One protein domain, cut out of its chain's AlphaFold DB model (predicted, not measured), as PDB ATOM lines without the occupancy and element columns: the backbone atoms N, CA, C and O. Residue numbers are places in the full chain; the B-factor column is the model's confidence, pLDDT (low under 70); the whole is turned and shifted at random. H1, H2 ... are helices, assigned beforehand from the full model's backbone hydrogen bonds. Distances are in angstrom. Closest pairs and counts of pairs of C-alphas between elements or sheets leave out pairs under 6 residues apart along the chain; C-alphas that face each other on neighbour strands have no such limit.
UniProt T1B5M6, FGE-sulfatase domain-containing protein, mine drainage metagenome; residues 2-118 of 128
ATOM      1  N   LYS A   2     -19.497  52.075  32.839       37.81
ATOM      2  CA  LYS A   2     -20.768  51.391  32.484       37.81
ATOM      3  C   LYS A   2     -20.972  51.087  30.979       37.81
ATOM      4  O   LYS A   2     -21.450  50.011  30.641       37.81
ATOM      5  N   ARG A   3     -20.568  51.987  30.066       48.28
ATOM      6  CA  ARG A   3     -20.701  51.794  28.598       48.28
ATOM      7  C   ARG A   3     -19.819  50.665  28.044       48.28
ATOM      8  O   ARG A   3     -20.256  49.916  27.171       48.28
ATOM      9  N   THR A   4     -18.608  50.513  28.577       52.09
ATOM     10  CA  THR A   4     -17.670  49.444  28.201       52.09
ATOM     11  C   THR A   4     -18.204  48.077  28.630       52.09
ATOM     12  O   THR A   4     -18.220  47.150  27.826       52.09
ATOM     13  N   LEU A   5     -18.744  47.984  29.853       48.31
ATOM     14  CA  LEU A   5     -19.332  46.752  30.384       48.31
ATOM     15  C   LEU A   5     -20.584  46.325  29.597       48.31
ATOM     16  O   LEU A   5     -20.699  45.173  29.196       48.31
ATOM     17  N   ALA A   6     -21.486  47.265  29.289       55.50
ATOM     18  CA  ALA A   6     -22.690  46.984  28.503       55.50
ATOM     19  C   ALA A   6     -22.357  46.510  27.077       55.50
ATOM     20  O   ALA A   6     -22.978  45.581  26.563       55.50
ATOM     21  N   THR A   7     -21.336  47.097  26.447       58.69
ATOM     22  CA  THR A   7     -20.887  46.680  25.112       58.69
ATOM     23  C   THR A   7     -20.258  45.285  25.147       58.69
ATOM     24  O   THR A   7     -20.538  44.480  24.260       58.69
ATOM     25  N   ALA A   8     -19.466  44.970  26.179       58.41
ATOM     26  CA  ALA A   8     -18.886  43.641  26.377       58.41
ATOM     27  C   ALA A   8     -19.966  42.564  26.602       58.41
ATOM     28  O   ALA A   8     -19.969  41.551  25.905       58.41
ATOM     29  N   ILE A   9     -20.954  42.827  27.466       61.47
ATOM     30  CA  ILE A   9     -22.096  41.924  27.715       61.47
ATOM     31  C   ILE A   9     -22.930  41.718  26.441       61.47
ATOM     32  O   ILE A   9     -23.338  40.603  26.125       61.47
ATOM     33  N   THR A  10     -23.140  42.773  25.649       65.69
ATOM     34  CA  THR A  10     -23.898  42.663  24.392       65.69
ATOM     35  C   THR A  10     -23.138  41.853  23.328       65.69
ATOM     36  O   THR A  10     -23.769  41.251  22.460       65.69
ATOM     37  N   ARG A  11     -21.798  41.828  23.361       71.25
ATOM     38  CA  ARG A  11     -20.963  41.028  22.444       71.25
ATOM     39  C   ARG A  11     -20.905  39.551  22.828       71.25
ATOM     40  O   ARG A  11     -20.949  38.712  21.937       71.25
ATOM     41  N   ALA A  12     -20.867  39.245  24.122       75.75
ATOM     42  CA  ALA A  12     -20.913  37.873  24.634       75.75
ATOM     43  C   ALA A  12     -22.311  37.225  24.516       75.75
ATOM     44  O   ALA A  12     -22.491  36.053  24.829       75.75
ATOM     45  N   ASN A  13     -23.326  37.973  24.068       85.75
ATOM     46  CA  ASN A  13     -24.684  37.465  23.934       85.75
ATOM     47  C   ASN A  13     -24.792  36.413  22.812       85.75
ATOM     48  O   ASN A  13     -24.664  36.725  21.622       85.75
ATOM     49  N   MET A  14     -25.106  35.176  23.198       86.38
ATOM     50  CA  MET A  14     -25.170  34.041  22.277       86.38
ATOM     51  C   MET A  14     -26.273  34.170  21.217       86.38
ATOM     52  O   MET A  14     -26.050  33.836  20.056       86.38
ATOM     53  N   ILE A  15     -27.436  34.727  21.573       89.06
ATOM     54  CA  ILE A  15     -28.547  34.953  20.630       89.06
ATOM     55  C   ILE A  15     -28.088  35.886  19.506       89.06
ATOM     56  O   ILE A  15     -28.332  35.625  18.328       89.06
ATOM     57  N   ARG A  16     -27.372  36.959  19.857       85.25
ATOM     58  CA  ARG A  16     -26.819  37.895  18.875       85.25
ATOM     59  C   ARG A  16     -25.795  37.219  17.966       85.25
ATOM     60  O   ARG A  16     -25.894  37.392  16.751       85.25
ATOM     61  N   ARG A  17     -24.827  36.486  18.529       87.62
ATOM     62  CA  ARG A  17     -23.788  35.771  17.762       87.62
ATOM     63  C   ARG A  17     -24.413  34.780  16.778       87.62
ATOM     64  O   ARG A  17     -24.152  34.868  15.581       87.62
ATOM     65  N   ASN A  18     -25.348  33.953  17.245       89.06
ATOM     66  CA  ASN A  18     -26.067  32.993  16.404       89.06
ATOM     67  C   ASN A  18     -26.880  33.682  15.304       89.06
ATOM     68  O   ASN A  18     -26.902  33.220  14.167       89.06
ATOM     69  N   ALA A  19     -27.497  34.830  15.591       88.38
ATOM     70  CA  ALA A  19     -28.223  35.589  14.578       88.38
ATOM     71  C   ALA A  19     -27.303  36.209  13.507       88.38
ATOM     72  O   ALA A  19     -27.747  36.429  12.380       88.38
ATOM     73  N   ILE A  20     -26.048  36.532  13.844       87.69
ATOM     74  CA  ILE A  20     -25.039  36.981  12.871       87.69
ATOM     75  C   ILE A  20     -24.576  35.793  12.031       87.69
ATOM     76  O   ILE A  20     -24.601  35.892  10.807       87.69
ATOM     77  N   LEU A  21     -24.246  34.664  12.661       88.56
ATOM     78  CA  LEU A  21     -23.858  33.442  11.955       88.56
ATOM     79  C   LEU A  21     -24.945  32.989  10.970       88.56
ATOM     80  O   LEU A  21     -24.674  32.789   9.791       88.56
ATOM     81  N   ALA A  22     -26.202  32.934  11.410       89.06
ATOM     82  CA  ALA A  22     -27.333  32.586  10.552       89.06
ATOM     83  C   ALA A  22     -27.579  33.605   9.424       89.06
ATOM     84  O   ALA A  22     -28.195  33.279   8.411       89.06
ATOM     85  N   ALA A  23     -27.164  34.864   9.592       85.19
ATOM     86  CA  ALA A  23     -27.218  35.854   8.517       85.19
ATOM     87  C   ALA A  23     -26.089  35.638   7.501       85.19
ATOM     88  O   ALA A  23     -26.364  35.686   6.307       85.19
ATOM     89  N   LEU A  24     -24.868  35.356   7.969       83.19
ATOM     90  CA  LEU A  24     -23.728  35.015   7.114       83.19
ATOM     91  C   LEU A  24     -24.052  33.798   6.249       83.19
ATOM     92  O   LEU A  24     -24.016  33.903   5.029       83.19
ATOM     93  N   MET A  25     -24.498  32.702   6.869       85.44
ATOM     94  CA  MET A  25     -24.810  31.451   6.166       85.44
ATOM     95  C   MET A  25     -25.901  31.610   5.098       85.44
ATOM     96  O   MET A  25     -25.837  30.968   4.056       85.44
ATOM     97  N   ARG A  26     -26.893  32.484   5.320       83.62
ATOM     98  CA  ARG A  26     -27.940  32.774   4.322       83.62
ATOM     99  C   ARG A  26     -27.471  33.676   3.183       83.62
ATOM    100  O   ARG A  26     -28.053  33.628   2.106       83.62
ATOM    101  N   ALA A  27     -26.494  34.540   3.441       78.69
ATOM    102  CA  ALA A  27     -25.971  35.475   2.452       78.69
ATOM    103  C   ALA A  27     -24.903  34.836   1.550       78.69
ATOM    104  O   ALA A  27     -24.639  35.351   0.467       78.69
ATOM    105  N   THR A  28     -24.300  33.719   1.968       76.31
ATOM    106  CA  THR A  28     -23.302  32.993   1.175       76.31
ATOM    107  C   THR A  28     -23.853  32.640  -0.209       76.31
ATOM    108  O   THR A  28     -24.879  31.977  -0.339       76.31
ATOM    109  N   GLY A  29     -23.178  33.115  -1.260       76.94
ATOM    110  CA  GLY A  29     -23.569  32.887  -2.657       76.94
ATOM    111  C   GLY A  29     -24.713  33.770  -3.177       76.94
ATOM    112  O   GLY A  29     -25.074  33.653  -4.345       76.94
ATOM    113  N   GLN A  30     -25.271  34.670  -2.361       83.75
ATOM    114  CA  GLN A  30     -26.345  35.591  -2.753       83.75
ATOM    115  C   GLN A  30     -25.807  37.009  -2.909       83.75
ATOM    116  O   GLN A  30     -25.180  37.519  -1.983       83.75
ATOM    117  N   ARG A  31     -26.090  37.678  -4.041       85.69
ATOM    118  CA  ARG A  31     -25.700  39.086  -4.260       85.69
ATOM    119  C   ARG A  31     -26.150  39.966  -3.082       85.69
ATOM    120  O   ARG A  31     -27.299  39.827  -2.653       85.69
ATOM    121  N   PRO A  32     -25.297  40.875  -2.570       87.62
ATOM    122  CA  PRO A  32     -25.699  41.760  -1.487       87.62
ATOM    123  C   PRO A  32     -26.899  42.611  -1.901       87.62
ATOM    124  O   PRO A  32     -26.992  43.072  -3.038       87.62
ATOM    125  N   GLY A  33     -27.818  42.818  -0.961       88.56
ATOM    126  CA  GLY A  33     -28.939  43.736  -1.146       88.56
ATOM    127  C   GLY A  33     -28.520  45.210  -1.076       88.56
ATOM    128  O   GLY A  33     -27.341  45.554  -0.999       88.56
ATOM    129  N   LEU A  34     -29.512  46.098  -1.051       91.06
ATOM    130  CA  LEU A  34     -29.286  47.533  -0.878       91.06
ATOM    131  C   LEU A  34     -28.744  47.860   0.525       91.06
ATOM    132  O   LEU A  34     -29.113  47.223   1.515       91.06
ATOM    133  N   ILE A  35     -27.917  48.903   0.617       91.19
ATOM    134  CA  ILE A  35     -27.454  49.456   1.897       91.19
ATOM    135  C   ILE A  35     -28.603  50.141   2.650       91.19
ATOM    136  O   ILE A  35     -29.557  50.645   2.054       91.19
ATOM    137  N   GLY A  36     -28.514  50.191   3.978       90.75
ATOM    138  CA  GLY A  36     -29.376  51.024   4.814       90.75
ATOM    139  C   GLY A  36     -30.756  50.444   5.124       90.75
ATOM    140  O   GLY A  36     -31.522  51.086   5.841       90.75
ATOM    141  N   GLN A  37     -31.062  49.229   4.664       91.44
ATOM    142  CA  GLN A  37     -32.376  48.590   4.837       91.44
ATOM    143  C   GLN A  37     -32.677  48.195   6.288       91.44
ATOM    144  O   GLN A  37     -33.826  47.961   6.654       91.44
ATOM    145  N   ARG A  38     -31.648  48.101   7.135       88.12
ATOM    146  CA  ARG A  38     -31.785  47.717   8.544       88.12
ATOM    147  C   ARG A  38     -31.589  48.917   9.471       88.12
ATOM    148  O   ARG A  38     -30.859  49.847   9.110       88.12
ATOM    149  N   PRO A  39     -32.190  48.896  10.678       90.81
ATOM    150  CA  PRO A  39     -31.933  49.910  11.692       90.81
ATOM    151  C   PRO A  39     -30.441  50.042  11.998       90.81
ATOM    152  O   PRO A  39     -29.693  49.060  11.983       90.81
ATOM    153  N   ALA A  40     -30.019  51.266  12.301       90.69
ATOM    154  CA  ALA A  40     -28.672  51.518  12.777       90.69
ATOM    155  C   ALA A  40     -28.440  50.876  14.151       90.69
ATOM    156  O   ALA A  40     -29.355  50.740  14.963       90.69
ATOM    157  N   ASN A  41     -27.191  50.504  14.423       86.56
ATOM    158  CA  ASN A  41     -26.772  50.146  15.769       86.56
ATOM    159  C   ASN A  41     -26.724  51.395  16.677       86.56
ATOM    160  O   ASN A  41     -26.947  52.522  16.238       86.56
ATOM    161  N   VAL A  42     -26.365  51.200  17.947       88.12
ATOM    162  CA  VAL A  42     -26.260  52.279  18.951       88.12
ATOM    163  C   VAL A  42     -25.263  53.395  18.596       88.12
ATOM    164  O   VAL A  42     -25.272  54.439  19.236       88.12
ATOM    165  N   TYR A  43     -24.408  53.182  17.593       87.75
ATOM    166  CA  TYR A  43     -23.435  54.150  17.082       87.75
ATOM    167  C   TYR A  43     -23.894  54.823  15.779       87.75
ATOM    168  O   TYR A  43     -23.098  55.484  15.123       87.75
ATOM    169  N   GLY A  44     -25.146  54.619  15.352       91.88
ATOM    170  CA  GLY A  44     -25.651  55.150  14.083       91.88
ATOM    171  C   GLY A  44     -25.166  54.386  12.842       91.88
ATOM    172  O   GLY A  44     -25.541  54.736  11.726       91.88
ATOM    173  N   LEU A  45     -24.383  53.313  13.007       90.31
ATOM    174  CA  LEU A  45     -23.836  52.539  11.892       90.31
ATOM    175  C   LEU A  45     -24.816  51.458  11.430       90.31
ATOM    176  O   LEU A  45     -25.374  50.719  12.245       90.31
ATOM    177  N   ARG A  46     -24.966  51.319  10.112       92.19
ATOM    178  CA  ARG A  46     -25.789  50.286   9.469       92.19
ATOM    179  C   ARG A  46     -24.927  49.196   8.831       92.19
ATOM    180  O   ARG A  46     -23.748  49.411   8.536       92.19
ATOM    181  N   ASP A  47     -25.533  48.018   8.693       89.88
ATOM    182  CA  ASP A  47     -25.070  46.878   7.882       89.88
ATOM    183  C   ASP A  47     -23.666  46.307   8.167       89.88
ATOM    184  O   ASP A  47     -23.195  45.443   7.434       89.88
ATOM    185  N   LEU A  48     -23.051  46.682   9.294       86.38
ATOM    186  CA  LEU A  48     -21.673  46.325   9.670       86.38
ATOM    187  C   LEU A  48     -21.366  44.812   9.659       86.38
ATOM    188  O   LEU A  48     -20.225  44.404   9.466       86.38
ATOM    189  N   ASN A  49     -22.364  43.965   9.913       85.25
ATOM    190  CA  ASN A  49     -22.190  42.515  10.038       85.25
ATOM    191  C   ASN A  49     -23.219  41.687   9.255       85.25
ATOM    192  O   ASN A  49     -23.370  40.502   9.541       85.25
ATOM    193  N   ARG A  50     -23.974  42.292   8.323       81.88
ATOM    194  CA  ARG A  50     -25.100  41.609   7.652       81.88
ATOM    195  C   ARG A  50     -25.262  41.885   6.157       81.88
ATOM    196  O   ARG A  50     -26.318  41.549   5.614       81.88
ATOM    197  N   LEU A  51     -24.300  42.534   5.507       87.00
ATOM    198  CA  LEU A  51     -24.419  42.857   4.085       87.00
ATOM    199  C   LEU A  51     -23.195  42.427   3.289       87.00
ATOM    200  O   LEU A  51     -23.304  41.536   2.458       87.00
ATOM    201  N   ILE A  52     -22.048  43.033   3.581       86.88
ATOM    202  CA  ILE A  52     -20.790  42.758   2.891       86.88
ATOM    203  C   ILE A  52     -19.651  42.542   3.884       86.88
ATOM    204  O   ILE A  52     -19.747  42.817   5.089       86.88
ATOM    205  N   TRP A  53     -18.579  41.996   3.347       84.62
ATOM    206  CA  TRP A  53     -17.223  42.069   3.855       84.62
ATOM    207  C   TRP A  53     -16.686  43.484   3.665       84.62
ATOM    208  O   TRP A  53     -17.018  44.136   2.677       84.62
ATOM    209  N   GLU A  54     -15.881  43.978   4.601       85.12
ATOM    210  CA  GLU A  54     -15.327  45.329   4.507       85.12
ATOM    211  C   GLU A  54     -13.823  45.312   4.732       85.12
ATOM    212  O   GLU A  54     -13.357  44.794   5.748       85.12
ATOM    213  N   TRP A  55     -13.087  45.904   3.791       83.94
ATOM    214  CA  TRP A  55     -11.663  46.158   3.927       83.94
ATOM    215  C   TRP A  55     -11.379  47.090   5.100       83.94
ATOM    216  O   TRP A  55     -12.114  48.046   5.371       83.94
ATOM    217  N   VAL A  56     -10.260  46.823   5.761       80.75
ATOM    218  CA  VAL A  56      -9.697  47.634   6.836       80.75
ATOM    219  C   VAL A  56      -8.227  47.893   6.537       80.75
ATOM    220  O   VAL A  56      -7.554  47.068   5.920       80.75
ATOM    221  N   SER A  57      -7.723  49.052   6.957       79.12
ATOM    222  CA  SER A  57      -6.356  49.485   6.637       79.12
ATOM    223  C   SER A  57      -5.270  48.612   7.269       79.12
ATOM    224  O   SER A  57      -4.134  48.628   6.814       79.12
ATOM    225  N   ASP A  58      -5.599  47.871   8.326       75.25
ATOM    226  CA  ASP A  58      -4.699  46.991   9.072       75.25
ATOM    227  C   ASP A  58      -4.756  45.520   8.619       75.25
ATOM    228  O   ASP A  58      -4.150  44.667   9.265       75.25
ATOM    229  N   TYR A  59      -5.410  45.211   7.488       74.44
ATOM    230  CA  TYR A  59      -5.414  43.869   6.874       74.44
ATOM    231  C   TYR A  59      -3.997  43.288   6.730       74.44
ATOM    232  O   TYR A  59      -3.781  42.111   7.008       74.44
ATOM    233  N   GLY A  60      -3.022  44.127   6.357       70.69
ATOM    234  CA  GLY A  60      -1.640  43.705   6.135       70.69
ATOM    235  C   GLY A  60      -1.013  43.010   7.349       70.69
ATOM    236  O   GLY A  60      -0.303  42.013   7.218       70.69
ATOM    237  N   ALA A  61      -1.367  43.492   8.544       73.62
ATOM    238  CA  ALA A  61      -0.872  42.988   9.815       73.62
ATOM    239  C   ALA A  61      -1.465  41.624  10.208       73.62
ATOM    240  O   ALA A  61      -0.979  41.026  11.162       73.62
ATOM    241  N   MET A  62      -2.491  41.123   9.508       71.00
ATOM    242  CA  MET A  62      -3.030  39.774   9.729       71.00
ATOM    243  C   MET A  62      -2.139  38.676   9.133       71.00
ATOM    244  O   MET A  62      -2.156  37.554   9.634       71.00
ATOM    245  N   PHE A  63      -1.374  38.993   8.081       68.62
ATOM    246  CA  PHE A  63      -0.536  38.040   7.336       68.62
ATOM    247  C   PHE A  63       0.881  38.601   7.147       68.62
ATOM    248  O   PHE A  63       1.279  38.903   6.018       68.62
ATOM    249  N   PRO A  64       1.645  38.781   8.241       58.78
ATOM    250  CA  PRO A  64       2.965  39.414   8.195       58.78
ATOM    251  C   PRO A  64       3.951  38.677   7.274       58.78
ATOM    252  O   PRO A  64       4.743  39.325   6.593       58.78
ATOM    253  N   ASP A  65       3.835  37.350   7.170       57.25
ATOM    254  CA  ASP A  65       4.691  36.526   6.305       57.25
ATOM    255  C   ASP A  65       4.347  36.657   4.808       57.25
ATOM    256  O   ASP A  65       5.206  36.459   3.952       57.25
ATOM    257  N   VAL A  66       3.095  37.004   4.477       56.03
ATOM    258  CA  VAL A  66       2.593  37.114   3.091       56.03
ATOM    259  C   VAL A  66       2.760  38.535   2.541       56.03
ATOM    260  O   VAL A  66       3.012  38.711   1.353       56.03
ATOM    261  N   ASN A  67       2.666  39.558   3.395       52.41
ATOM    262  CA  ASN A  67       2.679  40.968   2.982       52.41
ATOM    263  C   ASN A  67       4.072  41.615   2.940       52.41
ATOM    264  O   ASN A  67       4.181  42.826   2.761       52.41
ATOM    265  N   GLY A  68       5.142  40.827   3.083       47.12
ATOM    266  CA  GLY A  68       6.513  41.322   2.945       47.12
ATOM    267  C   GLY A  68       6.991  42.208   4.099       47.12
ATOM    268  O   GLY A  68       8.064  42.800   3.999       47.12
ATOM    269  N   ASP A  69       6.259  42.260   5.215       50.84
ATOM    270  CA  ASP A  69       6.674  42.945   6.446       50.84
ATOM    271  C   ASP A  69       7.593  42.018   7.273       50.84
ATOM    272  O   ASP A  69       7.405  41.740   8.463       50.84
ATOM    273  N   VAL A  70       8.624  41.501   6.592       45.47
ATOM    274  CA  VAL A  70       9.567  40.466   7.056       45.47
ATOM    275  C   VAL A  70      10.449  40.928   8.225       45.47
ATOM    276  O   VAL A  70      11.204  40.138   8.784       45.47
ATOM    277  N   GLY A  71      10.359  42.197   8.631       49.88
ATOM    278  CA  GLY A  71      11.138  42.760   9.737       49.88
ATOM    279  C   GLY A  71      10.570  42.497  11.135       49.88
ATOM    280  O   GLY A  71      11.245  42.804  12.115       49.88
ATOM    281  N   SER A  72       9.347  41.963  11.259       49.72
ATOM    282  CA  SER A  72       8.700  41.771  12.571       49.72
ATOM    283  C   SER A  72       8.571  40.315  13.019       49.72
ATOM    284  O   SER A  72       8.299  40.080  14.196       49.72
ATOM    285  N   ALA A  73       8.816  39.340  12.136       48.44
ATOM    286  CA  ALA A  73       8.706  37.905  12.410       48.44
ATOM    287  C   ALA A  73       9.932  37.350  13.169       48.44
ATOM    288  O   ALA A  73      10.553  36.365  12.783       48.44
ATOM    289  N   GLY A  74      10.297  38.000  14.274       46.31
ATOM    290  CA  GLY A  74      11.058  37.372  15.349       46.31
ATOM    291  C   GLY A  74      10.084  36.739  16.340       46.31
ATOM    292  O   GLY A  74       9.001  37.278  16.554       46.31
ATOM    293  N   SER A  75      10.456  35.601  16.932       44.97
ATOM    294  CA  SER A  75       9.769  34.932  18.054       44.97
ATOM    295  C   SER A  75       9.061  35.940  18.988       44.97
ATOM    296  O   SER A  75       9.706  36.535  19.853       44.97
ATOM    297  N   GLY A  76       7.748  36.144  18.800       51.41
ATOM    298  CA  GLY A  76       6.942  37.109  19.564       51.41
ATOM    299  C   GLY A  76       6.357  38.306  18.791       51.41
ATOM    300  O   GLY A  76       6.091  39.334  19.414       51.41
ATOM    301  N   SER A  77       6.132  38.211  17.477       55.91
ATOM    302  CA  SER A  77       5.472  39.271  16.700       55.91
ATOM    303  C   SER A  77       4.070  39.598  17.246       55.91
ATOM    304  O   SER A  77       3.134  38.801  17.196       55.91
ATOM    305  N   VAL A  78       3.909  40.800  17.806       62.72
ATOM    306  CA  VAL A  78       2.602  41.304  18.249       62.72
ATOM    307  C   VAL A  78       1.836  41.792  17.023       62.72
ATOM    308  O   VAL A  78       2.226  42.779  16.398       62.72
ATOM    309  N   LEU A  79       0.721  41.130  16.703       69.00
ATOM    310  CA  LEU A  79      -0.188  41.559  15.640       69.00
ATOM    311  C   LEU A  79      -0.704  42.977  15.946       69.00
ATOM    312  O   LEU A  79      -1.402  43.201  16.938       69.00
ATOM    313  N   ARG A  80      -0.375  43.954  15.094       75.38
ATOM    314  CA  ARG A  80      -0.813  45.354  15.248       75.38
ATOM    315  C   ARG A  80      -2.210  45.571  14.669       75.38
ATOM    316  O   ARG A  80      -2.404  46.391  13.778       75.38
ATOM    317  N   LEU A  81      -3.174  44.822  15.192       76.00
ATOM    318  CA  LEU A  81      -4.562  44.848  14.743       76.00
ATOM    319  C   LEU A  81      -5.400  45.814  15.576       76.00
ATOM    320  O   LEU A  81      -5.226  45.950  16.788       76.00
ATOM    321  N   CYS A  82      -6.373  46.437  14.927       74.69
ATOM    322  CA  CYS A  82      -7.422  47.248  15.518       74.69
ATOM    323  C   CYS A  82      -8.805  46.735  15.069       74.69
ATOM    324  O   CYS A  82      -8.952  45.832  14.248       74.69
ATOM    325  N   GLY A  83      -9.869  47.296  15.647       77.50
ATOM    326  CA  GLY A  83     -11.232  47.079  15.150       77.50
ATOM    327  C   GLY A  83     -11.707  45.618  15.176       77.50
ATOM    328  O   GLY A  83     -11.552  44.919  16.175       77.50
ATOM    329  N   GLY A  84     -12.365  45.182  14.095       77.06
ATOM    330  CA  GLY A  84     -12.952  43.839  13.986       77.06
ATOM    331  C   GLY A  84     -11.912  42.717  13.957       77.06
ATOM    332  O   GLY A  84     -12.168  41.651  14.508       77.06
ATOM    333  N   ALA A  85     -10.735  42.998  13.394       78.88
ATOM    334  CA  ALA A  85      -9.597  42.093  13.344       78.88
ATOM    335  C   ALA A  85      -9.113  41.727  14.747       78.88
ATOM    336  O   ALA A  85      -9.170  40.569  15.143       78.88
ATOM    337  N   ALA A  86      -8.738  42.736  15.539       81.19
ATOM    338  CA  ALA A  86      -8.291  42.537  16.915       81.19
ATOM    339  C   ALA A  86      -9.323  41.760  17.744       81.19
ATOM    340  O   ALA A  86      -8.971  40.860  18.498       81.19
ATOM    341  N   LEU A  87     -10.611  42.068  17.563       81.12
ATOM    342  CA  LEU A  87     -11.688  41.373  18.266       81.12
ATOM    343  C   LEU A  87     -11.801  39.892  17.882       81.12
ATOM    344  O   LEU A  87     -12.071  39.085  18.766       81.12
ATOM    345  N   ALA A  88     -11.585  39.536  16.612       81.06
ATOM    346  CA  ALA A  88     -11.599  38.146  16.156       81.06
ATOM    347  C   ALA A  88     -10.458  37.325  16.776       81.06
ATOM    348  O   ALA A  88     -10.672  36.196  17.208       81.06
ATOM    349  N   PHE A  89      -9.259  37.910  16.862       79.69
ATOM    350  CA  PHE A  89      -8.092  37.251  17.454       79.69
ATOM    351  C   PHE A  89      -8.143  37.207  18.991       79.69
ATOM    352  O   PHE A  89      -7.593  36.287  19.590       79.69
ATOM    353  N   CYS A  90      -8.812  38.165  19.646       83.38
ATOM    354  CA  CYS A  90      -9.001  38.144  21.101       83.38
ATOM    355  C   CYS A  90     -10.022  37.097  21.577       83.38
ATOM    356  O   CYS A  90      -9.907  36.629  22.708       83.38
ATOM    357  N   ASP A  91     -11.037  36.773  20.770       83.19
ATOM    358  CA  ASP A  91     -12.076  35.799  21.124       83.19
ATOM    359  C   ASP A  91     -12.432  34.898  19.926       83.19
ATOM    360  O   ASP A  91     -13.410  35.158  19.217       83.19
ATOM    361  N   PRO A  92     -11.684  33.799  19.716       77.75
ATOM    362  CA  PRO A  92     -11.939  32.872  18.617       77.75
ATOM    363  C   PRO A  92     -13.265  32.106  18.758       77.75
ATOM    364  O   PRO A  92     -13.711  31.479  17.799       77.75
ATOM    365  N   SER A  93     -13.932  32.157  19.923       83.94
ATOM    366  CA  SER A  93     -15.255  31.539  20.104       83.94
ATOM    367  C   SER A  93     -16.370  32.295  19.371       83.94
ATOM    368  O   SER A  93     -17.447  31.740  19.133       83.94
ATOM    369  N   ASP A  94     -16.141  33.555  18.982       86.94
ATOM    370  CA  ASP A  94     -17.041  34.291  18.094       86.94
ATOM    371  C   ASP A  94     -16.788  33.866  16.641       86.94
ATOM    372  O   ASP A  94     -16.231  34.607  15.833       86.94
ATOM    373  N   TYR A  95     -17.192  32.634  16.313       86.56
ATOM    374  CA  TYR A  95     -16.933  32.001  15.016       86.56
ATOM    375  C   TYR A  95     -17.396  32.858  13.834       86.56
ATOM    376  O   TYR A  95     -16.695  32.983  12.836       86.56
ATOM    377  N   ALA A  96     -18.545  33.527  13.973       86.25
ATOM    378  CA  ALA A  96     -19.031  34.452  12.959       86.25
ATOM    379  C   ALA A  96     -18.043  35.598  12.710       86.25
ATOM    380  O   ALA A  96     -17.905  36.029  11.578       86.25
ATOM    381  N   LEU A  97     -17.365  36.112  13.735       84.94
ATOM    382  CA  LEU A  97     -16.348  37.149  13.583       84.94
ATOM    383  C   LEU A  97     -15.007  36.586  13.074       84.94
ATOM    384  O   LEU A  97     -14.343  37.248  12.277       84.94
ATOM    385  N   ALA A  98     -14.637  35.375  13.491       84.44
ATOM    386  CA  ALA A  98     -13.417  34.694  13.056       84.44
ATOM    387  C   ALA A  98     -13.452  34.338  11.563       84.44
ATOM    388  O   ALA A  98     -12.574  34.769  10.816       84.44
ATOM    389  N   GLU A  99     -14.517  33.674  11.103       83.56
ATOM    390  CA  GLU A  99     -14.797  33.458   9.673       83.56
ATOM    391  C   GLU A  99     -14.774  34.777   8.916       83.56
ATOM    392  O   GLU A  99     -14.318  34.860   7.773       83.56
ATOM    393  N   ARG A 100     -15.225  35.844   9.594       80.94
ATOM    394  CA  ARG A 100     -15.247  37.155   8.989       80.94
ATOM    395  C   ARG A 100     -13.883  37.736   8.635       80.94
ATOM    396  O   ARG A 100     -13.713  38.378   7.601       80.94
ATOM    397  N   VAL A 101     -12.920  37.499   9.497       80.38
ATOM    398  CA  VAL A 101     -11.540  37.903   9.272       80.38
ATOM    399  C   VAL A 101     -10.835  36.929   8.328       80.38
ATOM    400  O   VAL A 101     -10.099  37.367   7.449       80.38
ATOM    401  N   ALA A 102     -11.120  35.630   8.444       79.88
ATOM    402  CA  ALA A 102     -10.533  34.599   7.597       79.88
ATOM    403  C   ALA A 102     -10.889  34.778   6.114       79.88
ATOM    404  O   ALA A 102     -10.011  34.669   5.271       79.88
ATOM    405  N   ALA A 103     -12.128  35.134   5.766       77.94
ATOM    406  CA  ALA A 103     -12.511  35.326   4.363       77.94
ATOM    407  C   ALA A 103     -11.704  36.432   3.648       77.94
ATOM    408  O   ALA A 103     -11.488  36.352   2.440       77.94
ATOM    409  N   LEU A 104     -11.234  37.451   4.379       76.44
ATOM    410  CA  LEU A 104     -10.373  38.502   3.824       76.44
ATOM    411  C   LEU A 104      -8.937  38.016   3.569       76.44
ATOM    412  O   LEU A 104      -8.243  38.617   2.757       76.44
ATOM    413  N   SER A 105      -8.494  36.926   4.210       74.50
ATOM    414  CA  SER A 105      -7.164  36.336   3.976       74.50
ATOM    415  C   SER A 105      -7.007  35.736   2.585       74.50
ATOM    416  O   SER A 105      -5.893  35.586   2.095       74.50
ATOM    417  N   MET A 106      -8.129  35.395   1.951       77.25
ATOM    418  CA  MET A 106      -8.169  34.754   0.642       77.25
ATOM    419  C   MET A 106      -8.053  35.747  -0.519       77.25
ATOM    420  O   MET A 106      -8.108  35.328  -1.671       77.25
ATOM    421  N   LEU A 107      -7.951  37.046  -0.227       80.31
ATOM    422  CA  LEU A 107      -7.943  38.113  -1.219       80.31
ATOM    423  C   LEU A 107      -6.625  38.877  -1.148       80.31
ATOM    424  O   LEU A 107      -6.178  39.274  -0.068       80.31
ATOM    425  N   ALA A 108      -6.031  39.128  -2.309       80.81
ATOM    426  CA  ALA A 108      -4.999  40.135  -2.467       80.81
ATOM    427  C   ALA A 108      -5.626  41.543  -2.423       80.81
ATOM    428  O   ALA A 108      -6.792  41.714  -2.787       80.81
ATOM    429  N   PRO A 109      -4.862  42.592  -2.064       79.00
ATOM    430  CA  PRO A 109      -5.370  43.968  -2.056       79.00
ATOM    431  C   PRO A 109      -5.968  44.442  -3.390       79.00
ATOM    432  O   PRO A 109      -6.814  45.332  -3.401       79.00
ATOM    433  N   ALA A 110      -5.514  43.873  -4.509       84.06
ATOM    434  CA  ALA A 110      -5.998  44.196  -5.850       84.06
ATOM    435  C   ALA A 110      -7.230  43.376  -6.279       84.06
ATOM    436  O   ALA A 110      -7.801  43.655  -7.335       84.06
ATOM    437  N   ASP A 111      -7.646  42.381  -5.494       86.81
ATOM    438  CA  ASP A 111      -8.763  41.516  -5.857       86.81
ATOM    439  C   ASP A 111     -10.104  42.232  -5.697       86.81
ATOM    440  O   ASP A 111     -10.373  42.943  -4.724       86.81
ATOM    441  N   SER A 112     -11.002  41.975  -6.646       86.06
ATOM    442  CA  SER A 112     -12.389  42.424  -6.581       86.06
ATOM    443  C   SER A 112     -13.312  41.261  -6.237       86.06
ATOM    444  O   SER A 112     -13.284  40.223  -6.899       86.06
ATOM    445  N   SER A 113     -14.198  41.459  -5.264       85.88
ATOM    446  CA  SER A 113     -15.254  40.505  -4.927       85.88
ATOM    447  C   SER A 113     -16.590  41.236  -4.818       85.88
ATOM    448  O   SER A 113     -16.655  42.283  -4.174       85.88
ATOM    449  N   PRO A 114     -17.690  40.695  -5.373       85.69
ATOM    450  CA  PRO A 114     -19.012  41.317  -5.268       85.69
ATOM    451  C   PRO A 114     -19.545  41.351  -3.828       85.69
ATOM    452  O   PRO A 114     -20.563  41.987  -3.565       85.69
ATOM    453  N   PHE A 115     -18.882  40.658  -2.901       83.75
ATOM    454  CA  PHE A 115     -19.262  40.589  -1.496       83.75
ATOM    455  C   PHE A 115     -18.337  41.403  -0.595       83.75
ATOM    456  O   PHE A 115     -18.574  41.427   0.608       83.75
ATOM    457  N   VAL A 116     -17.304  42.050  -1.145       87.25
ATOM    458  CA  VAL A 116     -16.303  42.812  -0.392       87.25
ATOM    459  C   VAL A 116     -16.308  44.259  -0.855       87.25
ATOM    460  O   VAL A 116     -16.206  44.548  -2.041       87.25
ATOM    461  N   GLY A 117     -16.432  45.175   0.096       88.38
ATOM    462  CA  GLY A 117     -16.360  46.610  -0.138       88.38
ATOM    463  C   GLY A 117     -15.590  47.299   0.978       88.38
ATOM    464  O   GLY A 117     -14.704  46.712   1.590       88.38
ATOM    465  N   PHE A 118     -15.920  48.554   1.250       88.62
ATOM    466  CA  PHE A 118     -15.292  49.333   2.311       88.62
ATOM    467  C   PHE A 118     -16.216  50.459   2.768       88.62
ATOM    468  O   PHE A 118     -17.197  50.800   2.103       88.62
TER     469      PHE A 118
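What this domain is: This is residues 2 to 118 of the 128 residues of the protein "FGE-sulfatase domain-containing protein" of mine drainage metagenome (UniProt T1B5M6). H5 stands in the middle of a small group of helices, with H2 and H4 packed on it, while H1 makes a steep corner with H2 and touches no helix. Long loops run around and away from this group: residues 28 to 58 lead from H2 to short H3, and residues 63 to 82 reach out beyond H3 before returning to H4. The printed part has 117 residues with five named helices, H1 to H5 in order, and no named strand; its class is all helix, though under half of the residues, 47, are in named elements. It is compact, with a radius of gyration of the C-alphas of 15.6 A and spans of 44 by 38 by 23 A.

Where its parts are: H1, residues 2 to 11, begins at C-alpha 2 (-20.768, 51.391, 32.484) and is 14.4 A long. H2, residues 14 to 27, measures 19.9 A; H3, residues 59 to 62, 5.5 A; H4, residues 83 to 90, 11.0 A. H5, residues 95 to 105, measures 15.4 A and ends at C-alpha 105 (-7.164, 36.336, 3.976).

How they stand to each other: H1 and H2 are close but not clearly touching, the C-alphas of Arg 11 and Arg 17 being closest at 7.6 A. H2 touches H5 at Leu 21 and Ala 96, closest C-alphas 5.0 A, at a steep tilt of 42 degrees, the same way. H4 touches H5 at Ala 88 and Ala 98, closest C-alphas 5.0 A, at a steep tilt of 67 degrees, opposite ways. H3 is close to H4 but not clearly touching, closest C-alphas Met 62 and Ala 85, 7.8 A. H2 and H4 are apart. Every O i to N i+4 pair is within hydrogen-bond range in H1, H2 and H4, and 5 of 7 in H5; H3 is too short for such a pair.

The domain as a whole: The C-alphas farthest apart, of Gln 37 and Ser 75, are 46.2 A apart. The printed part has no cut. The links H2 to H3 and H3 to H4 are long. Residues 2 to 10 and 63 to 79 have pLDDT under 70.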